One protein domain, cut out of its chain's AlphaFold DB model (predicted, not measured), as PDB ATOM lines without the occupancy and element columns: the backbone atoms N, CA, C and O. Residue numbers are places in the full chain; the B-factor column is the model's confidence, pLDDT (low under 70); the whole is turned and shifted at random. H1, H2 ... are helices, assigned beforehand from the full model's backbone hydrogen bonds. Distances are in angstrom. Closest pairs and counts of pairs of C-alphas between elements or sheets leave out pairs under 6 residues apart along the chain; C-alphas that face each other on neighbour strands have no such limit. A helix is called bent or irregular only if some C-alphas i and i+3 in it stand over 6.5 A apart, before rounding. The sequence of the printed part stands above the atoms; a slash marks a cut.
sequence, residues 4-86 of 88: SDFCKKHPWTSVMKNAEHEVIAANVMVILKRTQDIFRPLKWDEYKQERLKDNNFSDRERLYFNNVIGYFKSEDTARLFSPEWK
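Overview. This is residues 4 to 86 of the 88 residues of an uncharacterized protein of marine sediment metagenome (UniProt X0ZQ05). One long helix, H1, runs through the middle, and shorter helices are set round it: H3 crosses it, H2 lies on the side towards one end of the whole, and H4 and H5 turn in short corners towards the other. A stretch with no named element, residues 4 to 18, leads along the outside into H1. The 83 printed residues hold five named helices, H1 to H5 in chain order, and no named strand, an all-helix class. The whole is compact, with a radius of gyration of the C-alphas of 11.5 A, and rounded, spanning 29 by 26 by 20 A.

Arrangement. Go past residues 4 to 18 to H1, residues 19 to 35. With residues 28 to 31 alone it only just touches H2, residues 44 to 52, with 3 pairs of C-alphas within 8 A; the closest, Ile 31 and Glu 50, are 6.6 A apart, and the lines are about perpendicular at 86 degrees. H1 touches H3, residues 61 to 71, closest at the C-alphas of His 21 and Tyr 64, 5.3 A, at a steep tilt of 69 degrees, only just short of about perpendicular. H3 touches H4, residues 75 to 81, only at the corner, where the C-alphas of Tyr 71 and Thr 77 are closest at 4.8 A. H4 touches H5, residues 83 to 86, only at the corner, closest at the C-alphas of Arg 79 and Lys 86, 4.6 A. H1 and H5 are apart. Every O i to N i+4 pair is within hydrogen-bond range in H1 and H2, 4 of 7 in H3 and 2 of 3 in H4; H5 is too short for one.

Along the chain. Find C-alpha 19 at (28.783, 30.720, 28.902); H1 runs 24.6 A from there. H2 is 12.1 A long, H3 16.1 A, H4 10.4 A and H5 5.1 A, ending at C-alpha 86, (22.790, 31.699, 45.822). H3 is irregular: C-alphas 67 and 70 are 7.2 A apart.

Size, cuts and confidence. The C-alphas of Asn 55 and Asp 76 are farthest apart, 30.9 A. The printed part has no cut, no link between helices is long, and no printed residue is under 70 in pLDDT.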
ATOM      1  N   SER A   4      31.434  43.055  44.955       97.00
ATOM      2  CA  SER A   4      32.737  42.427  45.190       97.00
ATOM      3  C   SER A   4      32.692  41.074  45.907       97.00
ATOM      4  O   SER A   4      33.628  40.292  45.728       97.00
ATOM      5  N   ASP A   5      31.634  40.759  46.661       97.06
ATOM      6  CA  ASP A   5      31.423  39.413  47.208       97.06
ATOM      7  C   ASP A   5      31.107  38.417  46.091       97.06
ATOM      8  O   ASP A   5      31.659  37.318  46.068       97.06
ATOM      9  N   PHE A   6      30.310  38.840  45.108       96.50
ATOM     10  CA  PHE A   6      29.957  38.032  43.942       96.50
ATOM     11  C   PHE A   6      31.156  37.778  43.023       96.50
ATOM     12  O   PHE A   6      31.229  36.729  42.395       96.50
ATOM     13  N   CYS A   7      32.158  38.662  43.014       96.00
ATOM     14  CA  CYS A   7      33.408  38.444  42.278       96.00
ATOM     15  C   CYS A   7      34.277  37.296  42.827       96.00
ATOM     16  O   CYS A   7      35.258  36.931  42.182       96.00
ATOM     17  N   LYS A   8      33.977  36.746  44.015       95.12
ATOM     18  CA  LYS A   8      34.753  35.648  44.624       95.12
ATOM     19  C   LYS A   8      34.462  34.287  43.984       95.12
ATOM     20  O   LYS A   8      35.265  33.370  44.142       95.12
ATOM     21  N   LYS A   9      33.331  34.143  43.285       95.06
ATOM     22  CA  LYS A   9      32.959  32.926  42.553       95.06
ATOM     23  C   LYS A   9      32.387  33.276  41.189       95.06
ATOM     24  O   LYS A   9      31.675  34.264  41.032       95.06
ATOM     25  N   HIS A  10      32.641  32.426  40.211       94.25
ATOM     26  CA  HIS A  10      32.037  32.571  38.895       94.25
ATOM     27  C   HIS A  10      30.550  32.163  38.916       94.25
ATOM     28  O   HIS A  10      30.189  31.234  39.639       94.25
ATOM     29  N   PRO A  11      29.686  32.816  38.117       95.44
ATOM     30  CA  PRO A  11      28.257  32.508  38.040       95.44
ATOM     31  C   PRO A  11      27.956  31.287  37.155       95.44
ATOM     32  O   PRO A  11      27.083  31.353  36.290       95.44
ATOM     33  N   TRP A  12      28.672  30.176  37.336       92.62
ATOM     34  CA  TRP A  12      28.483  28.984  36.503       92.62
ATOM     35  C   TRP A  12      27.071  28.409  36.620       92.62
ATOM     36  O   TRP A  12      26.387  28.584  37.633       92.62
ATOM     37  N   THR A  13      26.646  27.663  35.600       93.12
ATOM     38  CA  THR A  13      25.330  27.002  35.573       93.12
ATOM     39  C   THR A  13      24.188  28.013  35.721       93.12
ATOM     40  O   THR A  13      23.195  27.774  36.416       93.12
ATOM     41  N   SER A  14      24.348  29.185  35.108       95.88
ATOM     42  CA  SER A  14      23.362  30.259  35.163       95.88
ATOM     43  C   SER A  14      22.012  29.828  34.592       95.88
ATOM     44  O   SER A  14      21.904  28.900  33.785       95.88
ATOM     45  N   VAL A  15      20.961  30.565  34.953       96.69
ATOM     46  CA  VAL A  15      19.604  30.367  34.416       96.69
ATOM     47  C   VAL A  15      19.543  30.462  32.886       96.69
ATOM     48  O   VAL A  15      18.665  29.858  32.276       96.69
ATOM     49  N   MET A  16      20.497  31.167  32.268       95.75
ATOM     50  CA  MET A  16      20.612  31.305  30.813       95.75
ATOM     51  C   MET A  16      21.245  30.082  30.137       95.75
ATOM     52  O   MET A  16      21.116  29.935  28.925       95.75
ATOM     53  N   LYS A  17      21.927  29.211  30.899       94.69
ATOM     54  CA  LYS A  17      22.632  28.012  30.408       94.69
ATOM     55  C   LYS A  17      23.564  28.298  29.222       94.69
ATOM     56  O   LYS A  17      23.653  27.509  28.284       94.69
ATOM     57  N   ASN A  18      24.237  29.445  29.250       96.38
ATOM     58  CA  ASN A  18      25.116  29.898  28.182       96.38
ATOM     59  C   ASN A  18      26.327  30.635  28.773       96.38
ATOM     60  O   ASN A  18      26.169  31.543  29.590       96.38
ATOM     61  N   ALA A  19      27.526  30.244  28.336       96.06
ATOM     62  CA  ALA A  19      28.783  30.720  28.902       96.06
ATOM     63  C   ALA A  19      29.010  32.221  28.667       96.06
ATOM     64  O   ALA A  19      29.525  32.909  29.545       96.06
ATOM     65  N   GLU A  20      28.591  32.765  27.524       96.88
ATOM     66  CA  GLU A  20      28.723  34.191  27.244       96.88
ATOM     67  C   GLU A  20      27.905  35.029  28.232       96.88
ATOM     68  O   GLU A  20      28.424  36.003  28.770       96.88
ATOM     69  N   HIS A  21      26.675  34.624  28.569       97.81
ATOM     70  CA  HIS A  21      25.881  35.310  29.600       97.81
ATOM     71  C   HIS A  21      26.573  35.284  30.974       97.81
ATOM     72  O   HIS A  21      26.528  36.275  31.701       97.81
ATOM     73  N   GLU A  22      27.236  34.180  31.324       97.75
ATOM     74  CA  GLU A  22      27.975  34.033  32.586       97.75
ATOM     75  C   GLU A  22      29.203  34.941  32.640       97.75
ATOM     76  O   GLU A  22      29.444  35.607  33.650       97.75
ATOM     77  N   VAL A  23      29.945  35.029  31.534       96.81
ATOM     78  CA  VAL A  23      31.076  35.953  31.396       96.81
ATOM     79  C   VAL A  23      30.605  37.398  31.543       96.81
ATOM     80  O   VAL A  23      31.197  38.160  32.306       96.81
ATOM     81  N   ILE A  24      29.509  37.780  30.879       97.50
ATOM     82  CA  ILE A  24      28.970  39.140  31.011       97.50
ATOM     83  C   ILE A  24      28.492  39.422  32.434       97.50
ATOM     84  O   ILE A  24      28.767  40.498  32.959       97.50
ATOM     85  N   ALA A  25      27.832  38.471  33.093       97.56
ATOM     86  CA  ALA A  25      27.428  38.622  34.487       97.56
ATOM     87  C   ALA A  25      28.630  38.870  35.413       97.56
ATOM     88  O   ALA A  25      28.601  39.791  36.233       97.56
ATOM     89  N   ALA A  26      29.712  38.101  35.247       97.19
ATOM     90  CA  ALA A  26      30.949  38.311  35.994       97.19
ATOM     91  C   ALA A  26      31.553  39.700  35.712       97.19
ATOM     92  O   ALA A  26      31.917  40.418  36.646       97.19
ATOM     93  N   ASN A  27      31.584  40.120  34.444       97.31
ATOM     94  CA  ASN A  27      32.067  41.443  34.050       97.31
ATOM     95  C   ASN A  27      31.242  42.573  34.684       97.31
ATOM     96  O   ASN A  27      31.814  43.546  35.175       97.31
ATOM     97  N   VAL A  28      29.910  42.445  34.735       97.62
ATOM     98  CA  VAL A  28      29.042  43.429  35.403       97.62
ATOM     99  C   VAL A  28      29.412  43.563  36.881       97.62
ATOM    100  O   VAL A  28      29.587  44.686  37.351       97.62
ATOM    101  N   MET A  29      29.607  42.457  37.608       97.62
ATOM    102  CA  MET A  29      30.012  42.519  39.022       97.62
ATOM    103  C   MET A  29      31.372  43.198  39.210       97.62
ATOM    104  O   MET A  29      31.530  44.021  40.115       97.62
ATOM    105  N   VAL A  30      32.341  42.919  38.331       97.25
ATOM    106  CA  VAL A  30      33.661  43.574  38.344       97.25
ATOM    107  C   VAL A  30      33.538  45.085  38.134       97.25
ATOM    108  O   VAL A  30      34.191  45.857  38.839       97.25
ATOM    109  N   ILE A  31      32.683  45.523  37.211       97.38
ATOM    110  CA  ILE A  31      32.448  46.944  36.927       97.38
ATOM    111  C   ILE A  31      31.751  47.640  38.099       97.38
ATOM    112  O   ILE A  31      32.167  48.723  38.524       97.38
ATOM    113  N   LEU A  32      30.719  47.011  38.666       97.44
ATOM    114  CA  LEU A  32      30.032  47.542  39.839       97.44
ATOM    115  C   LEU A  32      31.005  47.676  41.016       97.44
ATOM    116  O   LEU A  32      31.071  48.750  41.611       97.44
ATOM    117  N   LYS A  33      31.841  46.659  41.271       97.31
ATOM    118  CA  LYS A  33      32.939  46.709  42.254       97.31
ATOM    119  C   LYS A  33      33.892  47.883  42.009       97.31
ATOM    120  O   LYS A  33      34.277  48.555  42.959       97.31
ATOM    121  N   ARG A  34      34.308  48.108  40.758       96.19
ATOM    122  CA  ARG A  34      35.304  49.131  40.393       96.19
ATOM    123  C   ARG A  34      34.784  50.553  40.585       96.19
ATOM    124  O   ARG A  34      35.550  51.427  40.970       96.19
ATOM    125  N   THR A  35      33.513  50.787  40.280       94.19
ATOM    126  CA  THR A  35      32.942  52.139  40.289       94.19
ATOM    127  C   THR A  35      32.546  52.585  41.692       94.19
ATOM    128  O   THR A  35      32.951  53.664  42.116       94.19
ATOM    129  N   GLN A  36      31.752  51.783  42.409       94.88
ATOM    130  CA  GLN A  36      31.198  52.157  43.723       94.88
ATOM    131  C   GLN A  36      30.932  50.969  44.664       94.88
ATOM    132  O   GLN A  36      30.602  51.177  45.826       94.88
ATOM    133  N   ASP A  37      31.055  49.734  44.175       97.00
ATOM    134  CA  ASP A  37      30.751  48.492  44.895       97.00
ATOM    135  C   ASP A  37      29.319  48.438  45.458       97.00
ATOM    136  O   ASP A  37      29.074  47.935  46.553       97.00
ATOM    137  N   ILE A  38      28.356  48.945  44.681       96.94
ATOM    138  CA  ILE A  38      26.921  48.893  44.987       96.94
ATOM    139  C   ILE A  38      26.132  48.286  43.827       96.94
ATOM    140  O   ILE A  38      26.496  48.445  42.660       96.94
ATOM    141  N   PHE A  39      25.023  47.619  44.144       96.50
ATOM    142  CA  PHE A  39      24.062  47.195  43.131       96.50
ATOM    143  C   PHE A  39      23.294  48.398  42.604       96.50
ATOM    144  O   PHE A  39      22.707  49.164  43.367       96.50
ATOM    145  N   ARG A  40      23.299  48.557  41.284       95.50
ATOM    146  CA  ARG A  40      22.539  49.587  40.585       95.50
ATOM    147  C   ARG A  40      22.355  49.182  39.127       95.50
ATOM    148  O   ARG A  40      23.151  48.398  38.610       95.50
ATOM    149  N   PRO A  41      21.361  49.752  38.431       92.69
ATOM    150  CA  PRO A  41      21.263  49.601  36.990       92.69
ATOM    151  C   PRO A  41      22.545  50.110  36.313       92.69
ATOM    152  O   PRO A  41      22.864  51.299  36.388       92.69
ATOM    153  N   LEU A  42      23.276  49.208  35.660       95.38
ATOM    154  CA  LEU A  42      24.396  49.558  34.793       95.38
ATOM    155  C   LEU A  42      23.845  49.815  33.389       95.38
ATOM    156  O   LEU A  42      23.073  49.010  32.866       95.38
ATOM    157  N   LYS A  43      24.204  50.943  32.776       96.38
ATOM    158  CA  LYS A  43      23.814  51.238  31.388       96.38
ATOM    159  C   LYS A  43      24.806  50.604  30.419       96.38
ATOM    160  O   LYS A  43      25.975  50.442  30.751       96.38
ATOM    161  N   TRP A  44      24.358  50.308  29.198       97.00
ATOM    162  CA  TRP A  44      25.235  49.753  28.162       97.00
ATOM    163  C   TRP A  44      26.446  50.648  27.872       97.00
ATOM    164  O   TRP A  44      27.565  50.150  27.807       97.00
ATOM    165  N   ASP A  45      26.246  51.962  27.746       96.88
ATOM    166  CA  ASP A  45      27.353  52.883  27.455       96.88
ATOM    167  C   ASP A  45      28.393  52.881  28.575       96.88
ATOM    168  O   ASP A  45      29.590  52.866  28.314       96.88
ATOM    169  N   GLU A  46      27.941  52.807  29.826       96.38
ATOM    170  CA  GLU A  46      28.824  52.695  30.983       96.38
ATOM    171  C   GLU A  46      29.569  51.353  31.006       96.38
ATOM    172  O   GLU A  46      30.785  51.328  31.185       96.38
ATOM    173  N   TYR A  47      28.862  50.247  30.752       97.31
ATOM    174  CA  TYR A  47      29.469  48.923  30.612       97.31
ATOM    175  C   TYR A  47      30.570  48.935  29.545       97.31
ATOM    176  O   TYR A  47      31.694  48.513  29.807       97.31
ATOM    177  N   LYS A  48      30.276  49.486  28.361       97.00
ATOM    178  CA  LYS A  48      31.229  49.607  27.255       97.00
ATOM    179  C   LYS A  48      32.457  50.428  27.650       97.00
ATOM    180  O   LYS A  48      33.573  49.975  27.414       97.00
ATOM    181  N   GLN A  49      32.273  51.595  28.268       96.44
ATOM    182  CA  GLN A  49      33.394  52.442  28.697       96.44
ATOM    183  C   GLN A  49      34.306  51.737  29.705       96.44
ATOM    184  O   GLN A  49      35.526  51.818  29.591       96.44
ATOM    185  N   GLU A  50      33.740  51.006  30.666       96.56
ATOM    186  CA  GLU A  50      34.547  50.274  31.645       96.56
ATOM    187  C   GLU A  50      35.250  49.055  31.040       96.56
ATOM    188  O   GLU A  50      36.407  48.801  31.372       96.56
ATOM    189  N   ARG A  51      34.605  48.344  30.110       96.25
ATOM    190  CA  ARG A  51      35.193  47.186  29.416       96.25
ATOM    191  C   ARG A  51      36.297  47.558  28.440       96.25
ATOM    192  O   ARG A  51      37.248  46.795  28.289       96.25
ATOM    193  N   LEU A  52      36.207  48.723  27.799       95.75
ATOM    194  CA  LEU A  52      37.281  49.230  26.941       95.75
ATOM    195  C   LEU A  52      38.598  49.400  27.715       95.75
ATOM    196  O   LEU A  52      39.661  49.218  27.130       95.75
ATOM    197  N   LYS A  53      38.548  49.650  29.032       95.12
ATOM    198  CA  LYS A  53      39.747  49.705  29.890       95.12
ATOM    199  C   LYS A  53      40.422  48.344  30.074       95.12
ATOM    200  O   LYS A  53      41.599  48.298  30.410       95.12
ATOM    201  N   ASP A  54      39.699  47.247  29.855       90.62
ATOM    202  CA  ASP A  54      40.215  45.886  30.019       90.62
ATOM    203  C   ASP A  54      40.890  45.351  28.734       90.62
ATOM    204  O   ASP A  54      41.338  44.207  28.718       90.62
ATOM    205  N   ASN A  55      40.938  46.138  27.644       86.38
ATOM    206  CA  ASN A  55      41.527  45.789  26.335       86.38
ATOM    207  C   ASN A  55      41.031  44.468  25.699       86.38
ATOM    208  O   ASN A  55      41.659  43.943  24.782       86.38
ATOM    209  N   ASN A  56      39.894  43.931  26.147       87.75
ATOM    210  CA  ASN A  56      39.312  42.680  25.648       87.75
ATOM    211  C   ASN A  56      37.793  42.809  25.472       87.75
ATOM    212  O   ASN A  56      37.040  41.973  25.960       87.75
ATOM    213  N   PHE A  57      37.331  43.907  24.873       93.31
ATOM    214  CA  PHE A  57      35.911  44.194  24.663       93.31
ATOM    215  C   PHE A  57      35.470  43.859  23.233       93.31
ATOM    216  O   PHE A  57      36.183  44.151  22.272       93.31
ATOM    217  N   SER A  58      34.253  43.330  23.083       93.75
ATOM    218  CA  SER A  58      33.583  43.197  21.786       93.75
ATOM    219  C   SER A  58      32.164  43.762  21.830       93.75
ATOM    220  O   SER A  58      31.404  43.464  22.744       93.75
ATOM    221  N   ASP A  59      31.730  44.480  20.786       93.75
ATOM    222  CA  ASP A  59      30.330  44.932  20.681       93.75
ATOM    223  C   ASP A  59      29.321  43.762  20.611       93.75
ATOM    224  O   ASP A  59      28.135  43.954  20.889       93.75
ATOM    225  N   ARG A  60      29.773  42.526  20.338       93.56
ATOM    226  CA  ARG A  60      28.940  41.311  20.450       93.56
ATOM    227  C   ARG A  60      28.454  41.051  21.879       93.56
ATOM    228  O   ARG A  60      27.411  40.429  22.055       93.56
ATOM    229  N   GLU A  61      29.155  41.574  22.888       96.88
ATOM    230  CA  GLU A  61      28.757  41.489  24.298       96.88
ATOM    231  C   GLU A  61      27.375  42.124  24.556       96.88
ATOM    232  O   GLU A  61      26.688  41.729  25.497       96.88
ATOM    233  N   ARG A  62      26.921  43.059  23.700       96.94
ATOM    234  CA  ARG A  62      25.651  43.790  23.868       96.94
ATOM    235  C   ARG A  62      24.431  42.885  23.930       96.94
ATOM    236  O   ARG A  62      23.520  43.141  24.716       96.94
ATOM    237  N   LEU A  63      24.407  41.847  23.096       96.12
ATOM    238  CA  LEU A  63      23.294  40.903  23.045       96.12
ATOM    239  C   LEU A  63      23.107  40.225  24.407       96.12
ATOM    240  O   LEU A  63      22.015  40.221  24.966       96.12
ATOM    241  N   TYR A  64      24.205  39.722  24.959       97.50
ATOM    242  CA  TYR A  64      24.241  39.025  26.237       97.50
ATOM    243  C   TYR A  64      23.999  39.976  27.416       97.50
ATOM    244  O   TYR A  64      23.245  39.645  28.328       97.50
ATOM    245  N   PHE A  65      24.562  41.187  27.368       97.44
ATOM    246  CA  PHE A  65      24.344  42.231  28.372       97.44
ATOM    247  C   PHE A  65      22.862  42.546  28.569       97.44
ATOM    248  O   PHE A  65      22.378  42.531  29.701       97.44
ATOM    249  N   ASN A  66      22.129  42.775  27.478       96.19
ATOM    250  CA  ASN A  66      20.705  43.101  27.543       96.19
ATOM    251  C   ASN A  66      19.883  41.997  28.223       96.19
ATOM    252  O   ASN A  66      18.918  42.297  28.924       96.19
ATOM    253  N   ASN A  67      20.285  40.735  28.057       95.88
ATOM    254  CA  ASN A  67      19.593  39.591  28.644       95.88
ATOM    255  C   ASN A  67      19.871  39.436  30.146       95.88
ATOM    256  O   ASN A  67      18.999  38.980  30.884       95.88
ATOM    257  N   VAL A  68      21.071  39.798  30.618       96.25
ATOM    258  CA  VAL A  68      21.470  39.571  32.020       96.25
ATOM    259  C   VAL A  68      21.298  40.785  32.926       96.25
ATOM    260  O   VAL A  68      21.130  40.619  34.132       96.25
ATOM    261  N   ILE A  69      21.322  42.009  32.394       96.00
ATOM    262  CA  ILE A  69      21.446  43.214  33.228       96.00
ATOM    263  C   ILE A  69      20.298  43.396  34.233       96.00
ATOM    264  O   ILE A  69      20.498  43.936  35.322       96.00
ATOM    265  N   GLY A  70      19.106  42.875  33.922       95.88
ATOM    266  CA  GLY A  70      17.948  42.906  34.820       95.88
ATOM    267  C   GLY A  70      18.164  42.195  36.163       95.88
ATOM    268  O   GLY A  70      17.485  42.528  37.138       95.88
ATOM    269  N   TYR A  71      19.126  41.269  36.240       96.38
ATOM    270  CA  TYR A  71      19.470  40.544  37.463       96.38
ATOM    271  C   TYR A  71      20.375  41.347  38.411       96.38
ATOM    272  O   TYR A  71      20.465  41.005  39.585       96.38
ATOM    273  N   PHE A  72      21.022  42.429  37.970       95.81
ATOM    274  CA  PHE A  72      22.103  43.075  38.741       95.81
ATOM    275  C   PHE A  72      21.723  44.432  39.347       95.81
ATOM    276  O   PHE A  72      22.580  45.268  39.621       95.81
ATOM    277  N   LYS A  73      20.423  44.641  39.592       93.88
ATOM    278  CA  LYS A  73      19.876  45.841  40.253       93.88
ATOM    279  C   LYS A  73      19.849  45.757  41.783       93.88
ATOM    280  O   LYS A  73      19.802  46.795  42.434       93.88
ATOM    281  N   SER A  74      19.867  44.550  42.344       96.06
ATOM    282  CA  SER A  74      19.955  44.290  43.783       96.06
ATOM    283  C   SER A  74      20.655  42.956  44.049       96.06
ATOM    284  O   SER A  74      20.841  42.142  43.142       96.06
ATOM    285  N   GLU A  75      21.021  42.728  45.309       96.06
ATOM    286  CA  GLU A  75      21.572  41.453  45.770       96.06
ATOM    287  C   GLU A  75      20.614  40.287  45.501       96.06
ATOM    288  O   GLU A  75      21.021  39.274  44.933       96.06
ATOM    289  N   ASP A  76      19.339  40.438  45.867       95.75
ATOM    290  CA  ASP A  76      18.350  39.366  45.741       95.75
ATOM    291  C   ASP A  76      18.222  38.888  44.298       95.75
ATOM    292  O   ASP A  76      18.220  37.689  44.033       95.75
ATOM    293  N   THR A  77      18.183  39.819  43.340       95.81
ATOM    294  CA  THR A  77      18.090  39.452  41.927       95.81
ATOM    295  C   THR A  77      19.390  38.858  41.400       95.81
ATOM    296  O   THR A  77      19.338  37.977  40.546       95.81
ATOM    297  N   ALA A  78      20.549  39.258  41.931       96.62
ATOM    298  CA  ALA A  78      21.830  38.684  41.530       96.62
ATOM    299  C   ALA A  78      21.923  37.201  41.927       96.62
ATOM    300  O   ALA A  78      22.381  36.376  41.136       96.62
ATOM    301  N   ARG A  79      21.404  36.838  43.107       96.44
ATOM    302  CA  ARG A  79      21.335  35.444  43.586       96.44
ATOM    303  C   ARG A  79      20.440  34.549  42.727       96.44
ATOM    304  O   ARG A  79      20.631  33.336  42.704       96.44
ATOM    305  N   LEU A  80      19.473  35.123  42.011       96.75
ATOM    306  CA  LEU A  80      18.614  34.365  41.096       96.75
ATOM    307  C   LEU A  80      19.331  33.965  39.802       96.75
ATOM    308  O   LEU A  80      18.878  33.040  39.134       96.75
ATOM    309  N   PHE A  81      20.432  34.635  39.445       97.00
ATOM    310  CA  PHE A  81      21.096  34.427  38.160       97.00
ATOM    311  C   PHE A  81      21.818  33.076  38.056       97.00
ATOM    312  O   PHE A  81      21.774  32.433  37.008       97.00
ATOM    313  N   SER A  82      22.479  32.631  39.128       96.44
ATOM    314  CA  SER A  82      23.246  31.382  39.152       96.44
ATOM    315  C   SER A  82      23.125  30.678  40.510       96.44
ATOM    316  O   SER A  82      23.167  31.346  41.546       96.44
ATOM    317  N   PRO A  83      23.021  29.333  40.541       95.06
ATOM    318  CA  PRO A  83      23.093  28.553  41.774       95.06
ATOM    319  C   PRO A  83      24.365  28.813  42.592       95.06
ATOM    320  O   PRO A  83      24.282  28.872  43.816       95.06
ATOM    321  N   GLU A  84      25.508  29.038  41.937       93.88
ATOM    322  CA  GLU A  84      26.783  29.342  42.609       93.88
ATOM    323  C   GLU A  84      26.706  30.634  43.428       93.88
ATOM    324  O   GLU A  84      27.311  30.756  44.495       93.88
ATOM    325  N   TRP A  85      25.913  31.588  42.945       94.88
ATOM    326  CA  TRP A  85      25.694  32.884  43.572       94.88
ATOM    327  C   TRP A  85      24.609  32.874  44.647       94.88
ATOM    328  O   TRP A  85      24.557  33.798  45.455       94.88
ATOM    329  N   LYS A  86      23.786  31.820  44.742       91.62
ATOM    330  CA  LYS A  86      22.790  31.699  45.822       91.62
ATOM    331  C   LYS A  86      23.432  31.671  47.205       91.62
ATOM    332  O   LYS A  86      22.855  32.231  48.131       91.62
TER     333      LYS A  86